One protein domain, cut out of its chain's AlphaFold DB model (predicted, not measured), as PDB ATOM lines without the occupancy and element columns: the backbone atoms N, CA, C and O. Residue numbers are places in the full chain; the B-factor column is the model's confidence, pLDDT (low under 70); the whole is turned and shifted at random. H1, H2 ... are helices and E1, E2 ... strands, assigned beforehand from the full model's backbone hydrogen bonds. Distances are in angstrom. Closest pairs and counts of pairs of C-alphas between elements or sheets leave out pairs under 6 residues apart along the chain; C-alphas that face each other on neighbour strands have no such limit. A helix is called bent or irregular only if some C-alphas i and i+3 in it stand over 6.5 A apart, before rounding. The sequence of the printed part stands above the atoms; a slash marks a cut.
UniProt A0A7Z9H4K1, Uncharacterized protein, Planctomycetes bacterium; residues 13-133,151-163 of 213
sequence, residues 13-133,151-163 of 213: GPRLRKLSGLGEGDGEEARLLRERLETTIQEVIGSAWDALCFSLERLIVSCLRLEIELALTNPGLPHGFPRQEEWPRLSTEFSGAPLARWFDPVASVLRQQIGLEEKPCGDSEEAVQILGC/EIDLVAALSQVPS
ATOM      1  N   GLY A  13      37.880  44.211  28.921       69.62
ATOM      2  CA  GLY A  13      38.376  43.523  27.730       69.62
ATOM      3  C   GLY A  13      39.644  42.705  27.981       69.62
ATOM      4  O   GLY A  13      39.629  41.499  27.736       69.62
ATOM      5  N   PRO A  14      40.727  43.283  28.536       76.00
ATOM      6  CA  PRO A  14      41.946  42.540  28.852       76.00
ATOM      7  C   PRO A  14      41.718  41.359  29.803       76.00
ATOM      8  O   PRO A  14      42.340  40.309  29.652       76.00
ATOM      9  N   ARG A  15      40.816  41.512  30.782       73.69
ATOM     10  CA  ARG A  15      40.522  40.467  31.771       73.69
ATOM     11  C   ARG A  15      39.692  39.339  31.164       73.69
ATOM     12  O   ARG A  15      40.037  38.182  31.369       73.69
ATOM     13  N   LEU A  16      38.668  39.671  30.380       73.31
ATOM     14  CA  LEU A  16      37.870  38.692  29.639       73.31
ATOM     15  C   LEU A  16      38.733  37.915  28.639       73.31
ATOM     16  O   LEU A  16      38.666  36.693  28.620       73.31
ATOM     17  N   ARG A  17      39.626  38.587  27.899       72.56
ATOM     18  CA  ARG A  17      40.578  37.915  26.995       72.56
ATOM     19  C   ARG A  17      41.499  36.952  27.732       72.56
ATOM     20  O   ARG A  17      41.726  35.842  27.264       72.56
ATOM     21  N   LYS A  18      41.999  37.352  28.904       76.81
ATOM     22  CA  LYS A  18      42.827  36.477  29.738       76.81
ATOM     23  C   LYS A  18      42.060  35.231  30.189       76.81
ATOM     24  O   LYS A  18      42.618  34.145  30.127       76.81
ATOM     25  N   LEU A  19      40.805  35.379  30.619       69.62
ATOM     26  CA  LEU A  19      39.965  34.246  31.024       69.62
ATOM     27  C   LEU A  19      39.670  33.316  29.838       69.62
ATOM     28  O   LEU A  19      39.837  32.104  29.962       69.62
ATOM     29  N   SER A  20      39.344  33.869  28.667       67.38
ATOM     30  CA  SER A  20      39.155  33.088  27.438       67.38
ATOM     31  C   SER A  20      40.421  32.322  27.035       67.38
ATOM     32  O   SER A  20      40.350  31.125  26.771       67.38
ATOM     33  N   GLY A  21      41.596  32.965  27.069       64.44
ATOM     34  CA  GLY A  21      42.880  32.326  26.749       64.44
ATOM     35  C   GLY A  21      43.315  31.234  27.735       64.44
ATOM     36  O   GLY A  21      44.115  30.372  27.381       64.44
ATOM     37  N   LEU A  22      42.775  31.230  28.958       68.88
ATOM     38  CA  LEU A  22      43.002  30.184  29.961       68.88
ATOM     39  C   LEU A  22      42.013  29.008  29.850       68.88
ATOM     40  O   LEU A  22      42.098  28.072  30.642       68.88
ATOM     41  N   GLY A  23      41.074  29.039  28.897       66.88
ATOM     42  CA  GLY A  23      39.981  28.062  28.814       66.88
ATOM     43  C   GLY A  23      38.900  28.259  29.885       66.88
ATOM     44  O   GLY A  23      38.015  27.422  30.030       66.88
ATOM     45  N   GLU A  24      38.947  29.375  30.617       69.81
ATOM     46  CA  GLU A  24      37.964  29.780  31.631       69.81
ATOM     47  C   GLU A  24      36.934  30.768  31.062       69.81
ATOM     48  O   GLU A  24      36.214  31.432  31.809       69.81
ATOM     49  N   GLY A  25      36.847  30.871  29.731       65.81
ATOM     50  CA  GLY A  25      35.943  31.782  29.028       65.81
ATOM     51  C   GLY A  25      34.468  31.589  29.385       65.81
ATOM     52  O   GLY A  25      33.703  32.539  29.284       65.81
ATOM     53  N   ASP A  26      34.081  30.410  29.872       71.25
ATOM     54  CA  ASP A  26      32.712  30.099  30.311       71.25
ATOM     55  C   ASP A  26      32.592  29.930  31.833       71.25
ATOM     56  O   ASP A  26      31.571  29.475  32.350       71.25
ATOM     57  N   GLY A  27      33.641  30.296  32.574       82.00
ATOM     58  CA  GLY A  27      33.627  30.307  34.029       82.00
ATOM     59  C   GLY A  27      32.676  31.367  34.590       82.00
ATOM     60  O   GLY A  27      32.363  32.369  33.945       82.00
ATOM     61  N   GLU A  28      32.257  31.177  35.842       85.12
ATOM     62  CA  GLU A  28      31.336  32.095  36.527       85.12
ATOM     63  C   GLU A  28      31.854  33.543  36.549       85.12
ATOM     64  O   GLU A  28      31.086  34.486  36.379       85.12
ATOM     65  N   GLU A  29      33.170  33.730  36.688       84.25
ATOM     66  CA  GLU A  29      33.786  35.058  36.632       84.25
ATOM     67  C   GLU A  29      33.621  35.717  35.254       84.25
ATOM     68  O   GLU A  29      33.249  36.889  35.177       84.25
ATOM     69  N   ALA A  30      33.867  34.978  34.167       83.12
ATOM     70  CA  ALA A  30      33.716  35.495  32.811       83.12
ATOM     71  C   ALA A  30      32.252  35.858  32.521       83.12
ATOM     72  O   ALA A  30      31.983  36.930  31.978       83.12
ATOM     73  N   ARG A  31      31.307  35.021  32.968       84.25
ATOM     74  CA  ARG A  31      29.864  35.273  32.857       84.25
ATOM     75  C   ARG A  31      29.448  36.561  33.567       84.25
ATOM     76  O   ARG A  31      28.860  37.435  32.939       84.25
ATOM     77  N   LEU A  32      29.831  36.728  34.835       86.12
ATOM     78  CA  LEU A  32      29.525  37.938  35.608       86.12
ATOM     79  C   LEU A  32      30.156  39.200  34.998       86.12
ATOM     80  O   LEU A  32      29.558  40.278  35.026       86.12
ATOM     81  N   LEU A  33      31.366  39.089  34.440       85.12
ATOM     82  CA  LEU A  33      32.023  40.201  33.756       85.12
ATOM     83  C   LEU A  33      31.304  40.591  32.458       85.12
ATOM     84  O   LEU A  33      31.171  41.789  32.204       85.12
ATOM     85  N   ARG A  34      30.826  39.618  31.669       84.50
ATOM     86  CA  ARG A  34      30.013  39.871  30.467       84.50
ATOM     87  C   ARG A  34      28.685  40.528  30.822       84.50
ATOM     88  O   ARG A  34      28.396  41.590  30.286       84.50
ATOM     89  N   GLU A  35      27.946  39.976  31.785       86.56
ATOM     90  CA  GLU A  35      26.661  40.535  32.239       86.56
ATOM     91  C   GLU A  35      26.814  41.990  32.717       86.56
ATOM     92  O   GLU A  35      26.024  42.872  32.364       86.56
ATOM     93  N   ARG A  36      27.872  42.275  33.487       86.12
ATOM     94  CA  ARG A  36      28.175  43.639  33.940       86.12
ATOM     95  C   ARG A  36      28.499  44.573  32.778       86.12
ATOM     96  O   ARG A  36      28.018  45.703  32.763       86.12
ATOM     97  N   LEU A  37      29.333  44.124  31.845       84.56
ATOM     98  CA  LEU A  37      29.698  44.902  30.667       84.56
ATOM     99  C   LEU A  37      28.464  45.215  29.816       84.56
ATOM    100  O   LEU A  37      28.273  46.362  29.430       84.56
ATOM    101  N   GLU A  38      27.616  44.224  29.572       85.12
ATOM    102  CA  GLU A  38      26.401  44.374  28.779       85.12
ATOM    103  C   GLU A  38      25.414  45.337  29.441       85.12
ATOM    104  O   GLU A  38      24.895  46.234  28.782       85.12
ATOM    105  N   THR A  39      25.260  45.255  30.766       86.88
ATOM    106  CA  THR A  39      24.470  46.223  31.542       86.88
ATOM    107  C   THR A  39      25.005  47.643  31.349       86.88
ATOM    108  O   THR A  39      24.249  48.552  31.020       86.88
ATOM    109  N   THR A  40      26.323  47.837  31.479       84.00
ATOM    110  CA  THR A  40      26.943  49.153  31.268       84.00
ATOM    111  C   THR A  40      26.768  49.647  29.830       84.00
ATOM    112  O   THR A  40      26.511  50.829  29.628       84.00
ATOM    113  N   ILE A  41      26.872  48.770  28.827       83.69
ATOM    114  CA  ILE A  41      26.621  49.123  27.422       83.69
ATOM    115  C   ILE A  41      25.173  49.592  27.245       83.69
ATOM    116  O   ILE A  41      24.955  50.653  26.662       83.69
ATOM    117  N   GLN A  42      24.193  48.864  27.785       85.50
ATOM    118  CA  GLN A  42      22.773  49.223  27.684       85.50
ATOM    119  C   GLN A  42      22.443  50.558  28.363       85.50
ATOM    120  O   GLN A  42      21.591  51.304  27.883       85.50
ATOM    121  N   GLU A  43      23.138  50.908  29.446       86.06
ATOM    122  CA  GLU A  43      22.968  52.205  30.113       86.06
ATOM    123  C   GLU A  43      23.442  53.383  29.250       86.06
ATOM    124  O   GLU A  43      22.896  54.483  29.351       86.06
ATOM    125  N   VAL A  44      24.450  53.172  28.397       83.62
ATOM    126  CA  VAL A  44      25.098  54.255  27.640       83.62
ATOM    127  C   VAL A  44      24.727  54.287  26.160       83.62
ATOM    128  O   VAL A  44      24.884  55.339  25.535       83.62
ATOM    129  N   ILE A  45      24.212  53.184  25.606       84.75
ATOM    130  CA  ILE A  45      24.007  52.990  24.162       84.75
ATOM    131  C   ILE A  45      23.172  54.098  23.525       84.75
ATOM    132  O   ILE A  45      23.551  54.598  22.473       84.75
ATOM    133  N   GLY A  46      22.093  54.543  24.177       84.81
ATOM    134  CA  GLY A  46      21.249  55.621  23.651       84.81
ATOM    135  C   GLY A  46      22.027  56.929  23.492       84.81
ATOM    136  O   GLY A  46      22.075  57.502  22.409       84.81
ATOM    137  N   SER A  47      22.726  57.350  24.548       86.69
ATOM    138  CA  SER A  47      23.530  58.579  24.515       86.69
ATOM    139  C   SER A  47      24.735  58.490  23.572       86.69
ATOM    140  O   SER A  47      25.079  59.473  22.916       86.69
ATOM    141  N   ALA A  48      25.366  57.316  23.478       85.62
ATOM    142  CA  ALA A  48      26.476  57.067  22.567       85.62
ATOM    143  C   ALA A  48      26.009  57.088  21.106       85.62
ATOM    144  O   ALA A  48      26.688  57.661  20.256       85.62
ATOM    145  N   TRP A  49      24.832  56.522  20.833       88.69
ATOM    146  CA  TRP A  49      24.200  56.546  19.519       88.69
ATOM    147  C   TRP A  49      23.880  57.972  19.072       88.69
ATOM    148  O   TRP A  49      24.290  58.380  17.989       88.69
ATOM    149  N   ASP A  50      23.229  58.761  19.928       90.75
ATOM    150  CA  ASP A  50      22.902  60.155  19.616       90.75
ATOM    151  C   ASP A  50      24.173  60.982  19.359       90.75
ATOM    152  O   ASP A  50      24.235  61.777  18.416       90.75
ATOM    153  N   ALA A  51      25.226  60.762  20.155       90.56
ATOM    154  CA  ALA A  51      26.517  61.418  19.971       90.56
ATOM    155  C   ALA A  51      27.219  61.002  18.667       90.56
ATOM    156  O   ALA A  51      27.837  61.849  18.008       90.56
ATOM    157  N   LEU A  52      27.125  59.724  18.289       91.25
ATOM    158  CA  LEU A  52      27.631  59.210  17.019       91.25
ATOM    159  C   LEU A  52      26.900  59.880  15.856       91.25
ATOM    160  O   LEU A  52      27.561  60.501  15.025       91.25
ATOM    161  N   CYS A  53      25.565  59.841  15.832       93.44
ATOM    162  CA  CYS A  53      24.773  60.444  14.760       93.44
ATOM    163  C   CYS A  53      25.052  61.946  14.622       93.44
ATOM    164  O   CYS A  53      25.380  62.411  13.532       93.44
ATOM    165  N   PHE A  54      25.045  62.684  15.736       94.50
ATOM    166  CA  PHE A  54      25.368  64.113  15.743       94.50
ATOM    167  C   PHE A  54      26.769  64.412  15.180       94.50
ATOM    168  O   PHE A  54      26.990  65.424  14.508       94.50
ATOM    169  N   SER A  55      27.744  63.546  15.462       94.69
ATOM    170  CA  SER A  55      29.106  63.698  14.939       94.69
ATOM    171  C   SER A  55      29.172  63.364  13.448       94.69
ATOM    172  O   SER A  55      29.808  64.098  12.686       94.69
ATOM    173  N   LEU A  56      28.487  62.299  13.025       95.62
ATOM    174  CA  LEU A  56      28.447  61.847  11.638       95.62
ATOM    175  C   LEU A  56      27.802  62.866  10.715       95.62
ATOM    176  O   LEU A  56      28.399  63.175   9.693       95.62
ATOM    177  N   GLU A  57      26.668  63.462  11.085       96.31
ATOM    178  CA  GLU A  57      26.013  64.498  10.273       96.31
ATOM    179  C   GLU A  57      26.990  65.617   9.876       96.31
ATOM    180  O   GLU A  57      27.065  66.041   8.722       96.31
ATOM    181  N   ARG A  58      27.810  66.066  10.830       96.12
ATOM    182  CA  ARG A  58      28.780  67.148  10.618       96.12
ATOM    183  C   ARG A  58      29.961  66.717   9.753       96.12
ATOM    184  O   ARG A  58      30.452  67.510   8.943       96.12
ATOM    185  N   LEU A  59      30.437  65.487   9.945       96.69
ATOM    186  CA  LEU A  59      31.512  64.917   9.136       96.69
ATOM    187  C   LEU A  59      31.039  64.682   7.702       96.69
ATOM    188  O   LEU A  59      31.706  65.130   6.779       96.69
ATOM    189  N   ILE A  60      29.847  64.119   7.517       96.25
ATOM    190  CA  ILE A  60      29.220  63.862   6.217       96.25
ATOM    191  C   ILE A  60      29.085  65.148   5.399       96.25
ATOM    192  O   ILE A  60      29.482  65.175   4.237       96.25
ATOM    193  N   VAL A  61      28.611  66.245   6.000       96.56
ATOM    194  CA  VAL A  61      28.543  67.550   5.309       96.56
ATOM    195  C   VAL A  61      29.925  68.012   4.835       96.56
ATOM    196  O   VAL A  61      30.052  68.616   3.769       96.56
ATOM    197  N   SER A  62      30.971  67.739   5.614       96.88
ATOM    198  CA  SER A  62      32.345  68.087   5.243       96.88
ATOM    199  C   SER A  62      32.870  67.180   4.128       96.88
ATOM    200  O   SER A  62      33.469  67.680   3.180       96.88
ATOM    201  N   CYS A  63      32.588  65.879   4.204       96.44
ATOM    202  CA  CYS A  63      32.946  64.886   3.198       96.44
ATOM    203  C   CYS A  63      32.313  65.197   1.839       96.44
ATOM    204  O   CYS A  63      33.025  65.265   0.844       96.44
ATOM    205  N   LEU A  64      31.017  65.525   1.811       95.44
ATOM    206  CA  LEU A  64      30.309  65.944   0.597       95.44
ATOM    207  C   LEU A  64      30.942  67.177  -0.059       95.44
ATOM    208  O   LEU A  64      31.055  67.244  -1.276       95.44
ATOM    209  N   ARG A  65      31.380  68.159   0.739       96.69
ATOM    210  CA  ARG A  65      32.039  69.372   0.223       96.69
ATOM    211  C   ARG A  65      33.434  69.122  -0.336       96.69
ATOM    212  O   ARG A  65      33.900  69.921  -1.141       96.69
ATOM    213  N   LEU A  66      34.118  68.111   0.184       96.62
ATOM    214  CA  LEU A  66      35.472  67.737  -0.216       96.62
ATOM    215  C   LEU A  66      35.478  66.609  -1.251       96.62
ATOM    216  O   LEU A  66      36.557  66.233  -1.691       96.62
ATOM    217  N   GLU A  67      34.301  66.089  -1.613       95.56
ATOM    218  CA  GLU A  67      34.134  64.947  -2.516       95.56
ATOM    219  C   GLU A  67      34.938  63.720  -2.052       95.56
ATOM    220  O   GLU A  67      35.552  63.014  -2.847       95.56
ATOM    221  N   ILE A  68      34.940  63.471  -0.738       94.06
ATOM    222  CA  ILE A  68      35.585  62.304  -0.124       94.06
ATOM    223  C   ILE A  68      34.551  61.380   0.513       94.06
ATOM    224  O   ILE A  68      33.501  61.826   0.982       94.06
ATOM    225  N   GLU A  69      34.885  60.097   0.586       93.50
ATOM    226  CA  GLU A  69      34.109  59.107   1.326       93.50
ATOM    227  C   GLU A  69      34.530  59.059   2.798       93.50
ATOM    228  O   GLU A  69      35.683  59.315   3.159       93.50
ATOM    229  N   LEU A  70      33.574  58.745   3.666       94.94
ATOM    230  CA  LEU A  70      33.780  58.513   5.088       94.94
ATOM    231  C   LEU A  70      33.560  57.033   5.371       94.94
ATOM    232  O   LEU A  70      32.509  56.499   5.034       94.94
ATOM    233  N   ALA A  71      34.500  56.384   6.049       94.12
ATOM    234  CA  ALA A  71      34.316  55.014   6.510       94.12
ATOM    235  C   ALA A  71      34.437  54.918   8.031       94.12
ATOM    236  O   ALA A  71      35.315  55.533   8.640       94.12
ATOM    237  N   LEU A  72      33.545  54.138   8.644       93.62
ATOM    238  CA  LEU A  72      33.603  53.813  10.067       93.62
ATOM    239  C   LEU A  72      34.190  52.423  10.270       93.62
ATOM    240  O   LEU A  72      33.780  51.476   9.606       93.62
ATOM    241  N   THR A  73      35.118  52.303  11.216       91.12
ATOM    242  CA  THR A  73      35.684  51.007  11.597       91.12
ATOM    243  C   THR A  73      34.821  50.298  12.635       91.12
ATOM    244  O   THR A  73      34.238  50.953  13.504       91.12
ATOM    245  N   ASN A  74      34.739  48.965  12.572       87.88
ATOM    246  CA  ASN A  74      34.194  48.188  13.682       87.88
ATOM    247  C   ASN A  74      35.218  48.159  14.832       87.88
ATOM    248  O   ASN A  74      36.326  47.653  14.670       87.88
ATOM    249  N   PRO A  75      34.887  48.690  16.015       85.81
ATOM    250  CA  PRO A  75      35.870  48.877  17.070       85.81
ATOM    251  C   PRO A  75      36.116  47.581  17.838       85.81
ATOM    252  O   PRO A  75      35.173  46.944  18.297       85.81
ATOM    253  N   GLY A  76      37.385  47.252  18.092       81.62
ATOM    254  CA  GLY A  76      37.773  46.105  18.932       81.62
ATOM    255  C   GLY A  76      37.560  46.320  20.436       81.62
ATOM    256  O   GLY A  76      37.808  45.420  21.241       81.62
ATOM    257  N   LEU A  77      37.126  47.519  20.840       82.19
ATOM    258  CA  LEU A  77      36.811  47.831  22.230       82.19
ATOM    259  C   LEU A  77      35.441  47.255  22.616       82.19
ATOM    260  O   LEU A  77      34.492  47.403  21.844       82.19
ATOM    261  N   PRO A  78      35.290  46.702  23.834       77.50
ATOM    262  CA  PRO A  78      34.033  46.099  24.279       77.50
ATOM    263  C   PRO A  78      32.807  47.025  24.185       77.50
ATOM    264  O   PRO A  78      31.716  46.592  23.844       77.50
ATOM    265  N   HIS A  79      32.999  48.312  24.469       78.56
ATOM    266  CA  HIS A  79      31.958  49.347  24.451       78.56
ATOM    267  C   HIS A  79      31.987  50.206  23.180       78.56
ATOM    268  O   HIS A  79      31.357  51.261  23.128       78.56
ATOM    269  N   GLY A  80      32.784  49.815  22.186       80.50
ATOM    270  CA  GLY A  80      32.891  50.556  20.943       80.50
ATOM    271  C   GLY A  80      31.662  50.354  20.055       80.50
ATOM    272  O   GLY A  80      31.127  49.244  19.968       80.50
ATOM    273  N   PHE A  81      31.293  51.422  19.347       80.25
ATOM    274  CA  PHE A  81      30.242  51.466  18.331       80.25
ATOM    275  C   PHE A  81      30.797  51.919  16.970       80.25
ATOM    276  O   PHE A  81      31.762  52.689  16.954       80.25
ATOM    277  N   PRO A  82      30.171  51.523  15.847       85.19
ATOM    278  CA  PRO A  82      29.034  50.594  15.736       85.19
ATOM    279  C   PRO A  82      29.438  49.119  15.923       85.19
ATOM    280  O   PRO A  82      30.544  48.727  15.552       85.19
ATOM    281  N   ARG A  83      28.551  48.299  16.498       82.88
ATOM    282  CA  ARG A  83      28.663  46.830  16.556       82.88
ATOM    283  C   ARG A  83      27.947  46.231  15.343       82.88
ATOM    284  O   ARG A  83      27.348  46.953  14.538       82.88
ATOM    285  N   GLN A  84      28.038  44.911  15.188       81.06
ATOM    286  CA  GLN A  84      27.468  44.227  14.031       81.06
ATOM    287  C   GLN A  84      25.971  44.530  13.850       81.06
ATOM    288  O   GLN A  84      25.552  44.849  12.738       81.06
ATOM    289  N   GLU A  85      25.182  44.495  14.928       83.81
ATOM    290  CA  GLU A  85      23.735  44.726  14.853       83.81
ATOM    291  C   GLU A  85      23.319  46.183  14.580       83.81
ATOM    292  O   GLU A  85      22.173  46.422  14.201       83.81
ATOM    293  N   GLU A  86      24.202  47.177  14.750       86.81
ATOM    294  CA  GLU A  86      23.839  48.578  14.493       86.81
ATOM    295  C   GLU A  86      24.096  49.046  13.059       86.81
ATOM    296  O   GLU A  86      23.590  50.103  12.666       86.81
ATOM    297  N   TRP A  87      24.848  48.287  12.262       87.56
ATOM    298  CA  TRP A  87      25.121  48.646  10.868       87.56
ATOM    299  C   TRP A  87      23.859  48.847  10.019       87.56
ATOM    300  O   TRP A  87      23.788  49.875   9.340       87.56
ATOM    301  N   PRO A  88      22.826  47.983  10.093       87.62
ATOM    302  CA  PRO A  88      21.563  48.211   9.388       87.62
ATOM    303  C   PRO A  88      20.902  49.547   9.724       87.62
ATOM    304  O   PRO A  88      20.404  50.268   8.852       87.62
ATOM    305  N   ARG A  89      20.936  49.911  11.011       89.25
ATOM    306  CA  ARG A  89      20.367  51.167  11.497       89.25
ATOM    307  C   ARG A  89      21.159  52.363  10.974       89.25
ATOM    308  O   ARG A  89      20.541  53.304  10.489       89.25
ATOM    309  N   LEU A  90      22.496  52.312  11.013       90.12
ATOM    310  CA  LEU A  90      23.351  53.353  10.425       90.12
ATOM    311  C   LEU A  90      23.088  53.514   8.924       90.12
ATOM    312  O   LEU A  90      22.946  54.638   8.449       90.12
ATOM    313  N   SER A  91      22.981  52.400   8.197       88.81
ATOM    314  CA  SER A  91      22.716  52.403   6.756       88.81
ATOM    315  C   SER A  91      21.384  53.057   6.408       88.81
ATOM    316  O   SER A  91      21.273  53.736   5.390       88.81
ATOM    317  N   THR A  92      20.366  52.833   7.240       90.81
ATOM    318  CA  THR A  92      19.034  53.408   7.045       90.81
ATOM    319  C   THR A  92      19.030  54.902   7.365       90.81
ATOM    320  O   THR A  92      18.532  55.692   6.567       90.81
ATOM    321  N   GLU A  93      19.608  55.294   8.505       92.38
ATOM    322  CA  GLU A  93      19.637  56.686   8.978       92.38
ATOM    323  C   GLU A  93      20.423  57.601   8.026       92.38
ATOM    324  O   GLU A  93      19.992  58.710   7.719       92.38
ATOM    325  N   PHE A  94      21.555  57.115   7.510       92.94
ATOM    326  CA  PHE A  94      22.450  57.864   6.625       92.94
ATOM    327  C   PHE A  94      22.348  57.417   5.164       92.94
ATOM    328  O   PHE A  94      23.316  57.504   4.407       92.94
ATOM    329  N   SER A  95      21.174  56.941   4.746       92.12
ATOM    330  CA  SER A  95      20.951  56.502   3.369       92.12
ATOM    331  C   SER A  95      21.264  57.620   2.364       92.12
ATOM    332  O   SER A  95      20.769  58.743   2.474       92.12
ATOM    333  N   GLY A  96      22.117  57.310   1.383       90.94
ATOM    334  CA  GLY A  96      22.592  58.257   0.369       90.94
ATOM    335  C   GLY A  96      23.736  59.178   0.812       90.94
ATOM    336  O   GLY A  96      24.226  59.958  -0.004       90.94
ATOM    337  N   ALA A  97      24.189  59.102   2.067       93.44
ATOM    338  CA  ALA A  97      25.420  59.758   2.492       93.44
ATOM    339  C   ALA A  97      26.656  58.993   1.971       93.44
ATOM    340  O   ALA A  97      26.580  57.778   1.785       93.44
ATOM    341  N   PRO A  98      27.819  59.656   1.807       93.75
ATOM    342  CA  PRO A  98      29.090  59.007   1.487       93.75
ATOM    343  C   PRO A  98      29.669  58.315   2.734       93.75
ATOM    344  O   PRO A  98      30.783  58.617   3.161       93.75
ATOM    345  N   LEU A  99      28.869  57.463   3.378       93.19
ATOM    346  CA  LEU A  99      29.210  56.723   4.585       93.19
ATOM    347  C   LEU A  99      29.298  55.234   4.258       93.19
ATOM    348  O   LEU A  99      28.318  54.614   3.853       93.19
ATOM    349  N   ALA A 100      30.469  54.666   4.496       92.69
ATOM    350  CA  ALA A 100      30.789  53.273   4.256       92.69
ATOM    351  C   ALA A 100      31.341  52.604   5.524       92.69
ATOM    352  O   ALA A 100      31.545  53.227   6.574       92.69
ATOM    353  N   ARG A 101      31.611  51.306   5.419       91.88
ATOM    354  CA  ARG A 101      32.278  50.511   6.448       91.88
ATOM    355  C   ARG A 101      33.757  50.338   6.116       91.88
ATOM    356  O   ARG A 101      34.120  50.030   4.982       91.88
ATOM    357  N   TRP A 102      34.595  50.495   7.132       93.62
ATOM    358  CA  TRP A 102      35.977  50.038   7.154       93.62
ATOM    359  C   TRP A 102      36.034  48.769   8.000       93.62
ATOM    360  O   TRP A 102      35.650  48.782   9.167       93.62
ATOM    361  N   PHE A 103      36.419  47.642   7.421       91.69
ATOM    362  CA  PHE A 103      36.393  46.373   8.135       91.69
ATOM    363  C   PHE A 103      37.706  46.112   8.882       91.69
ATOM    364  O   PHE A 103      38.774  46.152   8.288       91.69
ATOM    365  N   ASP A 104      37.634  45.790  10.170       91.75
ATOM    366  CA  ASP A 104      38.775  45.311  10.954       91.75
ATOM    367  C   ASP A 104      38.496  43.867  11.424       91.75
ATOM    368  O   ASP A 104      37.712  43.666  12.363       91.75
ATOM    369  N   PRO A 105      39.100  42.843  10.789       88.69
ATOM    370  CA  PRO A 105      38.868  41.445  11.150       88.69
ATOM    371  C   PRO A 105      39.395  41.101  12.548       88.69
ATOM    372  O   PRO A 105      38.775  40.308  13.259       88.69
ATOM    373  N   VAL A 106      40.494  41.726  12.987       90.38
ATOM    374  CA  VAL A 106      41.043  41.516  14.335       90.38
ATOM    375  C   VAL A 106      40.058  42.030  15.377       90.38
ATOM    376  O   VAL A 106      39.792  41.342  16.361       90.38
ATOM    377  N   ALA A 107      39.471  43.208  15.162       88.56
ATOM    378  CA  ALA A 107      38.464  43.747  16.068       88.56
ATOM    379  C   ALA A 107      37.256  42.807  16.228       88.56
ATOM    380  O   ALA A 107      36.787  42.615  17.350       88.56
ATOM    381  N   SER A 108      36.788  42.185  15.143       87.12
ATOM    382  CA  SER A 108      35.703  41.195  15.194       87.12
ATOM    383  C   SER A 108      36.091  39.941  15.975       87.12
ATOM    384  O   SER A 108      35.363  39.521  16.873       87.12
ATOM    385  N   VAL A 109      37.272  39.374  15.706       86.50
ATOM    386  CA  VAL A 109      37.768  38.196  16.439       86.50
ATOM    387  C   VAL A 109      37.910  38.500  17.932       86.50
ATOM    388  O   VAL A 109      37.493  37.704  18.772       86.50
ATOM    389  N   LEU A 110      38.432  39.676  18.289       85.75
ATOM    390  CA  LEU A 110      38.580  40.084  19.687       85.75
ATOM    391  C   LEU A 110      37.234  40.179  20.417       85.75
ATOM    392  O   LEU A 110      37.161  39.814  21.590       85.75
ATOM    393  N   ARG A 111      36.178  40.651  19.745       84.31
ATOM    394  CA  ARG A 111      34.820  40.738  20.309       84.31
ATOM    395  C   ARG A 111      34.168  39.367  20.447       84.31
ATOM    396  O   ARG A 111      33.536  39.099  21.472       84.31
ATOM    397  N   GLN A 112      34.394  38.481  19.480       84.88
ATOM    398  CA  GLN A 112      33.951  37.092  19.550       84.88
ATOM    399  C   GLN A 112      34.607  36.349  20.722       84.88
ATOM    400  O   GLN A 112      33.922  35.711  21.517       84.88
ATOM    401  N   GLN A 113      35.925  36.493  20.904       82.12
ATOM    402  CA  GLN A 113      36.667  35.850  21.997       82.12
ATOM    403  C   GLN A 113      36.154  36.231  23.392       82.12
ATOM    404  O   GLN A 113      36.267  35.442  24.334       82.12
ATOM    405  N   ILE A 114      35.602  37.437  23.551       81.06
ATOM    406  CA  ILE A 114      35.017  37.893  24.818       81.06
ATOM    407  C   ILE A 114      33.506  37.656  24.905       81.06
ATOM    408  O   ILE A 114      32.915  37.993  25.930       81.06
ATOM    409  N   GLY A 115      32.895  37.029  23.896       82.00
ATOM    410  CA  GLY A 115      31.479  36.658  23.876       82.00
ATOM    411  C   GLY A 115      30.520  37.827  23.653       82.00
ATOM    412  O   GLY A 115      29.385  37.751  24.102       82.00
ATOM    413  N   LEU A 116      30.977  38.914  23.019       80.50
ATOM    414  CA  LEU A 116      30.109  40.037  22.634       80.50
ATOM    415  C   LEU A 116      29.509  39.887  21.237       80.50
ATOM    416  O   LEU A 116      28.548  40.575  20.917       80.50
ATOM    417  N   GLU A 117      30.100  39.036  20.403       80.31
ATOM    418  CA  GLU A 117      29.603  38.715  19.070       80.31
ATOM    419  C   GLU A 117      29.573  37.193  18.929       80.31
ATOM    420  O   GLU A 117      30.553  36.516  19.238       80.31
ATOM    421  N   GLU A 118      28.442  36.641  18.486       72.69
ATOM    422  CA  GLU A 118      28.322  35.197  18.235       72.69
ATOM    423  C   GLU A 118      29.068  34.784  16.960       72.69
ATOM    424  O   GLU A 118      29.592  33.671  16.853       72.69
ATOM    425  N   LYS A 119      29.133  35.699  15.990       70.25
ATOM    426  CA  LYS A 119      29.705  35.495  14.662       70.25
ATOM    427  C   LYS A 119      30.710  36.600  14.345       70.25
ATOM    428  O   LYS A 119      30.522  37.723  14.803       70.25
ATOM    429  N   PRO A 120      31.751  36.318  13.546       65.56
ATOM    430  CA  PRO A 120      32.604  37.373  13.024       65.56
ATOM    431  C   PRO A 120      31.777  38.368  12.193       65.56
ATOM    432  O   PRO A 120      30.839  37.999  11.481       65.56
ATOM    433  N   CYS A 121      32.122  39.650  12.303       60.91
ATOM    434  CA  CYS A 121      31.346  40.728  11.707       60.91
ATOM    435  C   CYS A 121      31.379  40.656  10.173       60.91
ATOM    436  O   CYS A 121      32.387  41.010   9.569       60.91
ATOM    437  N   GLY A 122      30.251  40.314   9.546       56.56
ATOM    438  CA  GLY A 122      30.044  40.364   8.088       56.56
ATOM    439  C   GLY A 122      29.180  39.247   7.489       56.56
ATOM    440  O   GLY A 122      28.885  39.272   6.302       56.56
ATOM    441  N   ASP A 123      28.610  38.399   8.346       55.56
ATOM    442  CA  ASP A 123      27.462  37.532   8.030       55.56
ATOM    443  C   ASP A 123      26.126  38.290   7.808       55.56
ATOM    444  O   ASP A 123      25.078  37.660   7.662       55.56
ATOM    445  N   SER A 124      26.101  39.630   7.846       55.09
ATOM    446  CA  SER A 124      24.851  40.389   7.707       55.09
ATOM    447  C   SER A 124      24.470  40.567   6.235       55.09
ATOM    448  O   SER A 124      25.198  41.212   5.485       55.09
ATOM    449  N   GLU A 125      23.293  40.066   5.854       54.38
ATOM    450  CA  GLU A 125      22.699  40.196   4.509       54.38
ATOM    451  C   GLU A 125      22.428  41.658   4.086       54.38
ATOM    452  O   GLU A 125      22.200  41.940   2.910       54.38
ATOM    453  N   GLU A 126      22.474  42.610   5.021       58.47
ATOM    454  CA  GLU A 126      22.254  44.034   4.763       58.47
ATOM    455  C   GLU A 126      23.584  44.731   4.442       58.47
ATOM    456  O   GLU A 126      24.379  45.090   5.315       58.47
ATOM    457  N   ALA A 127      23.836  44.867   3.139       58.66
ATOM    458  CA  ALA A 127      25.080  45.342   2.550       58.66
ATOM    459  C   ALA A 127      25.332  46.842   2.803       58.66
ATOM    460  O   ALA A 127      25.090  47.683   1.936       58.66
ATOM    461  N   VAL A 128      25.880  47.187   3.970       73.50
ATOM    462  CA  VAL A 128      26.656  48.429   4.088       73.50
ATOM    463  C   VAL A 128      27.892  48.272   3.211       73.50
ATOM    464  O   VAL A 128      28.658  47.324   3.392       73.50
ATOM    465  N   GLN A 129      28.083  49.191   2.265       87.62
ATOM    466  CA  GLN A 129      29.245  49.193   1.380       87.62
ATOM    467  C   GLN A 129      30.532  49.146   2.211       87.62
ATOM    468  O   GLN A 129      30.759  50.003   3.067       87.62
ATOM    469  N   ILE A 130      31.375  48.146   1.962       90.88
ATOM    470  CA  ILE A 130      32.708  48.068   2.558       90.88
ATOM    471  C   ILE A 130      33.657  48.831   1.639       90.88
ATOM    472  O   ILE A 130      33.903  48.408   0.513       90.88
ATOM    473  N   LEU A 131      34.175  49.962   2.117       92.56
ATOM    474  CA  LEU A 131      35.120  50.791   1.365       92.56
ATOM    475  C   LEU A 131      36.550  50.253   1.455       92.56
ATOM    476  O   LEU A 131      37.345  50.403   0.529       92.56
ATOM    477  N   GLY A 132      36.886  49.626   2.577       93.25
ATOM    478  CA  GLY A 132      38.207  49.067   2.800       93.25
ATOM    479  C   GLY A 132      38.284  48.232   4.062       93.25
ATOM    480  O   GLY A 132      37.288  48.066   4.773       93.25
ATOM    481  N   CYS A 133      39.465  47.696   4.333       94.12
ATOM    482  CA  CYS A 133      39.734  46.943   5.542       94.12
ATOM    483  C   CYS A 133      41.176  47.090   6.025       94.12
ATOM    484  O   CYS A 133      42.106  47.273   5.232       94.12
ATOM    485  N   GLU A 151      46.985  33.946  14.176       91.38
ATOM    486  CA  GLU A 151      46.041  32.823  14.239       91.38
ATOM    487  C   GLU A 151      44.717  33.085  13.512       91.38
ATOM    488  O   GLU A 151      43.872  32.188  13.448       91.38
ATOM    489  N   ILE A 152      44.503  34.288  12.971       90.88
ATOM    490  CA  ILE A 152      43.274  34.593  12.241       90.88
ATOM    491  C   ILE A 152      43.325  33.921  10.869       90.88
ATOM    492  O   ILE A 152      44.274  34.087  10.105       90.88
ATOM    493  N   ASP A 153      42.249  33.217  10.509       91.12
ATOM    494  CA  ASP A 153      42.020  32.807   9.124       91.12
ATOM    495  C   ASP A 153      41.644  34.037   8.286       91.12
ATOM    496  O   ASP A 153      40.470  34.378   8.112       91.12
ATOM    497  N   LEU A 154      42.666  34.751   7.806       91.88
ATOM    498  CA  LEU A 154      42.501  35.970   7.016       91.88
ATOM    499  C   LEU A 154      41.801  35.710   5.680       91.88
ATOM    500  O   LEU A 154      41.116  36.599   5.182       91.88
ATOM    501  N   VAL A 155      41.921  34.505   5.116       91.44
ATOM    502  CA  VAL A 155      41.218  34.142   3.879       91.44
ATOM    503  C   VAL A 155      39.719  34.084   4.138       91.44
ATOM    504  O   VAL A 155      38.946  34.711   3.413       91.44
ATOM    505  N   ALA A 156      39.300  33.393   5.200       89.44
ATOM    506  CA  ALA A 156      37.897  33.359   5.594       89.44
ATOM    507  C   ALA A 156      37.390  34.758   5.979       89.44
ATOM    508  O   ALA A 156      36.352  35.193   5.479       89.44
ATOM    509  N   ALA A 157      38.141  35.490   6.808       88.00
ATOM    510  CA  ALA A 157      37.731  36.799   7.311       88.00
ATOM    511  C   ALA A 157      37.579  37.849   6.198       88.00
ATOM    512  O   ALA A 157      36.661  38.667   6.247       88.00
ATOM    513  N   LEU A 158      38.456  37.833   5.190       89.31
ATOM    514  CA  LEU A 158      38.436  38.801   4.091       89.31
ATOM    515  C   LEU A 158      37.591  38.356   2.891       89.31
ATOM    516  O   LEU A 158      37.398  39.155   1.981       89.31
ATOM    517  N   SER A 159      37.042  37.137   2.888       87.12
ATOM    518  CA  SER A 159      36.210  36.619   1.784       87.12
ATOM    519  C   SER A 159      34.953  37.453   1.496       87.12
ATOM    520  O   SER A 159      34.441  37.451   0.381       87.12
ATOM    521  N   GLN A 160      34.479  38.189   2.497       82.06
ATOM    522  CA  GLN A 160      33.342  39.108   2.418       82.06
ATOM    523  C   GLN A 160      33.723  40.529   1.981       82.06
ATOM    524  O   GLN A 160      32.847  41.361   1.751       82.06
ATOM    525  N   VAL A 161      35.019  40.847   1.943       89.31
ATOM    526  CA  VAL A 161      35.497  42.176   1.573       89.31
ATOM    527  C   VAL A 161      35.648  42.207   0.052       89.31
ATOM    528  O   VAL A 161      36.448  41.430  -0.476       89.31
ATOM    529  N   PRO A 162      34.944  43.107  -0.662       90.12
ATOM    530  CA  PRO A 162      35.052  43.210  -2.115       90.12
ATOM    531  C   PRO A 162      36.510  43.369  -2.567       90.12
ATOM    532  O   PRO A 162      37.331  43.946  -1.838       90.12
ATOM    533  N   SER A 163      36.865  42.830  -3.734       89.50
ATOM    534  CA  SER A 163      38.250  42.871  -4.223       89.50
ATOM    535  C   SER A 163      38.693  44.298  -4.544       89.50
ATOM    536  O   SER A 163      39.853  44.634  -4.332       89.50
TER     537      SER A 163
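This is residues 13 to 133 and 151 to 163 of the 213 residues of an uncharacterized protein of Planctomycetes bacterium (UniProt A0A7Z9H4K1). One long bent helix, H2, bows along one side of the domain; a small parallel sheet lies inside the bend, beside its second arm. H1 folds back on the first arm at one end, and H4 and H5 lie away from the bow. The 134 printed residues run H1 H2 E1 H3 E2 H4 E3 H5, mostly helix, with sheet order E1 E2 E3. The whole is compact, with a radius of gyration of the C-alphas of 16.2 A and spans of 51 by 37 by 23 A.

H1, residues 13 to 21, begins with C-alpha 13 at (38.376, 43.523, 27.730). H2, residues 28 to 66, was assigned as one helix by its hydrogen bonds but is bent: C-alphas 43 and 46 are 7.5 A apart. Its arms are H2a, residues 28 to 43, 22.7 A long, and H2b, residues 46 to 66, 30.3 A. E1 is residues 70 to 73. H3, residues 84 to 93, is only just irregular, with C-alphas 85 and 88 6.8 A apart. E2 is 99 to 103, H4 105 to 113, E3 130 to 133, and H5 154 to 158, ending with C-alpha 158 at (38.436, 38.801, 4.091).

H1 and H2a form a helical hairpin, at a shallow tilt of 31 degrees, opposite ways; their closest C-alphas, Leu 16 and Ala 30, are 6.1 A apart. H2b grazes the sheet with residues 56 to 64, H3 with 87 to 91. E1, H3, E2 and E2, H4, E3 are strand-helix-strand units, parallel neighbour strands joined through a helix, with right-handed crossovers. N 100 and O 70 are 2.8 A apart, N 131 and O 101 2.9 A, within hydrogen-bond range. H4 only just touches H1 and H5, with 3 pairs of C-alphas within 8 A each; the closest are Ser 20 and Gln 113, 6.6 A, and Pro 105 and Ala 157, 6.1 A. Every O i to N i+4 pair is within range in H1, H2a, H4 and H5; H2b has 16 of 17, H3 4 of 6.

The C-alphas farthest apart, of Glu 28 and Arg 65, are 52.0 A apart. Residues 134 to 150 are not printed; C-alphas 133 and 151 are 17.7 A apart across this cut. The link from H4 to E3 is long. In this model pLDDT is under 70 at residues 13, 19 to 25 and 120 to 127.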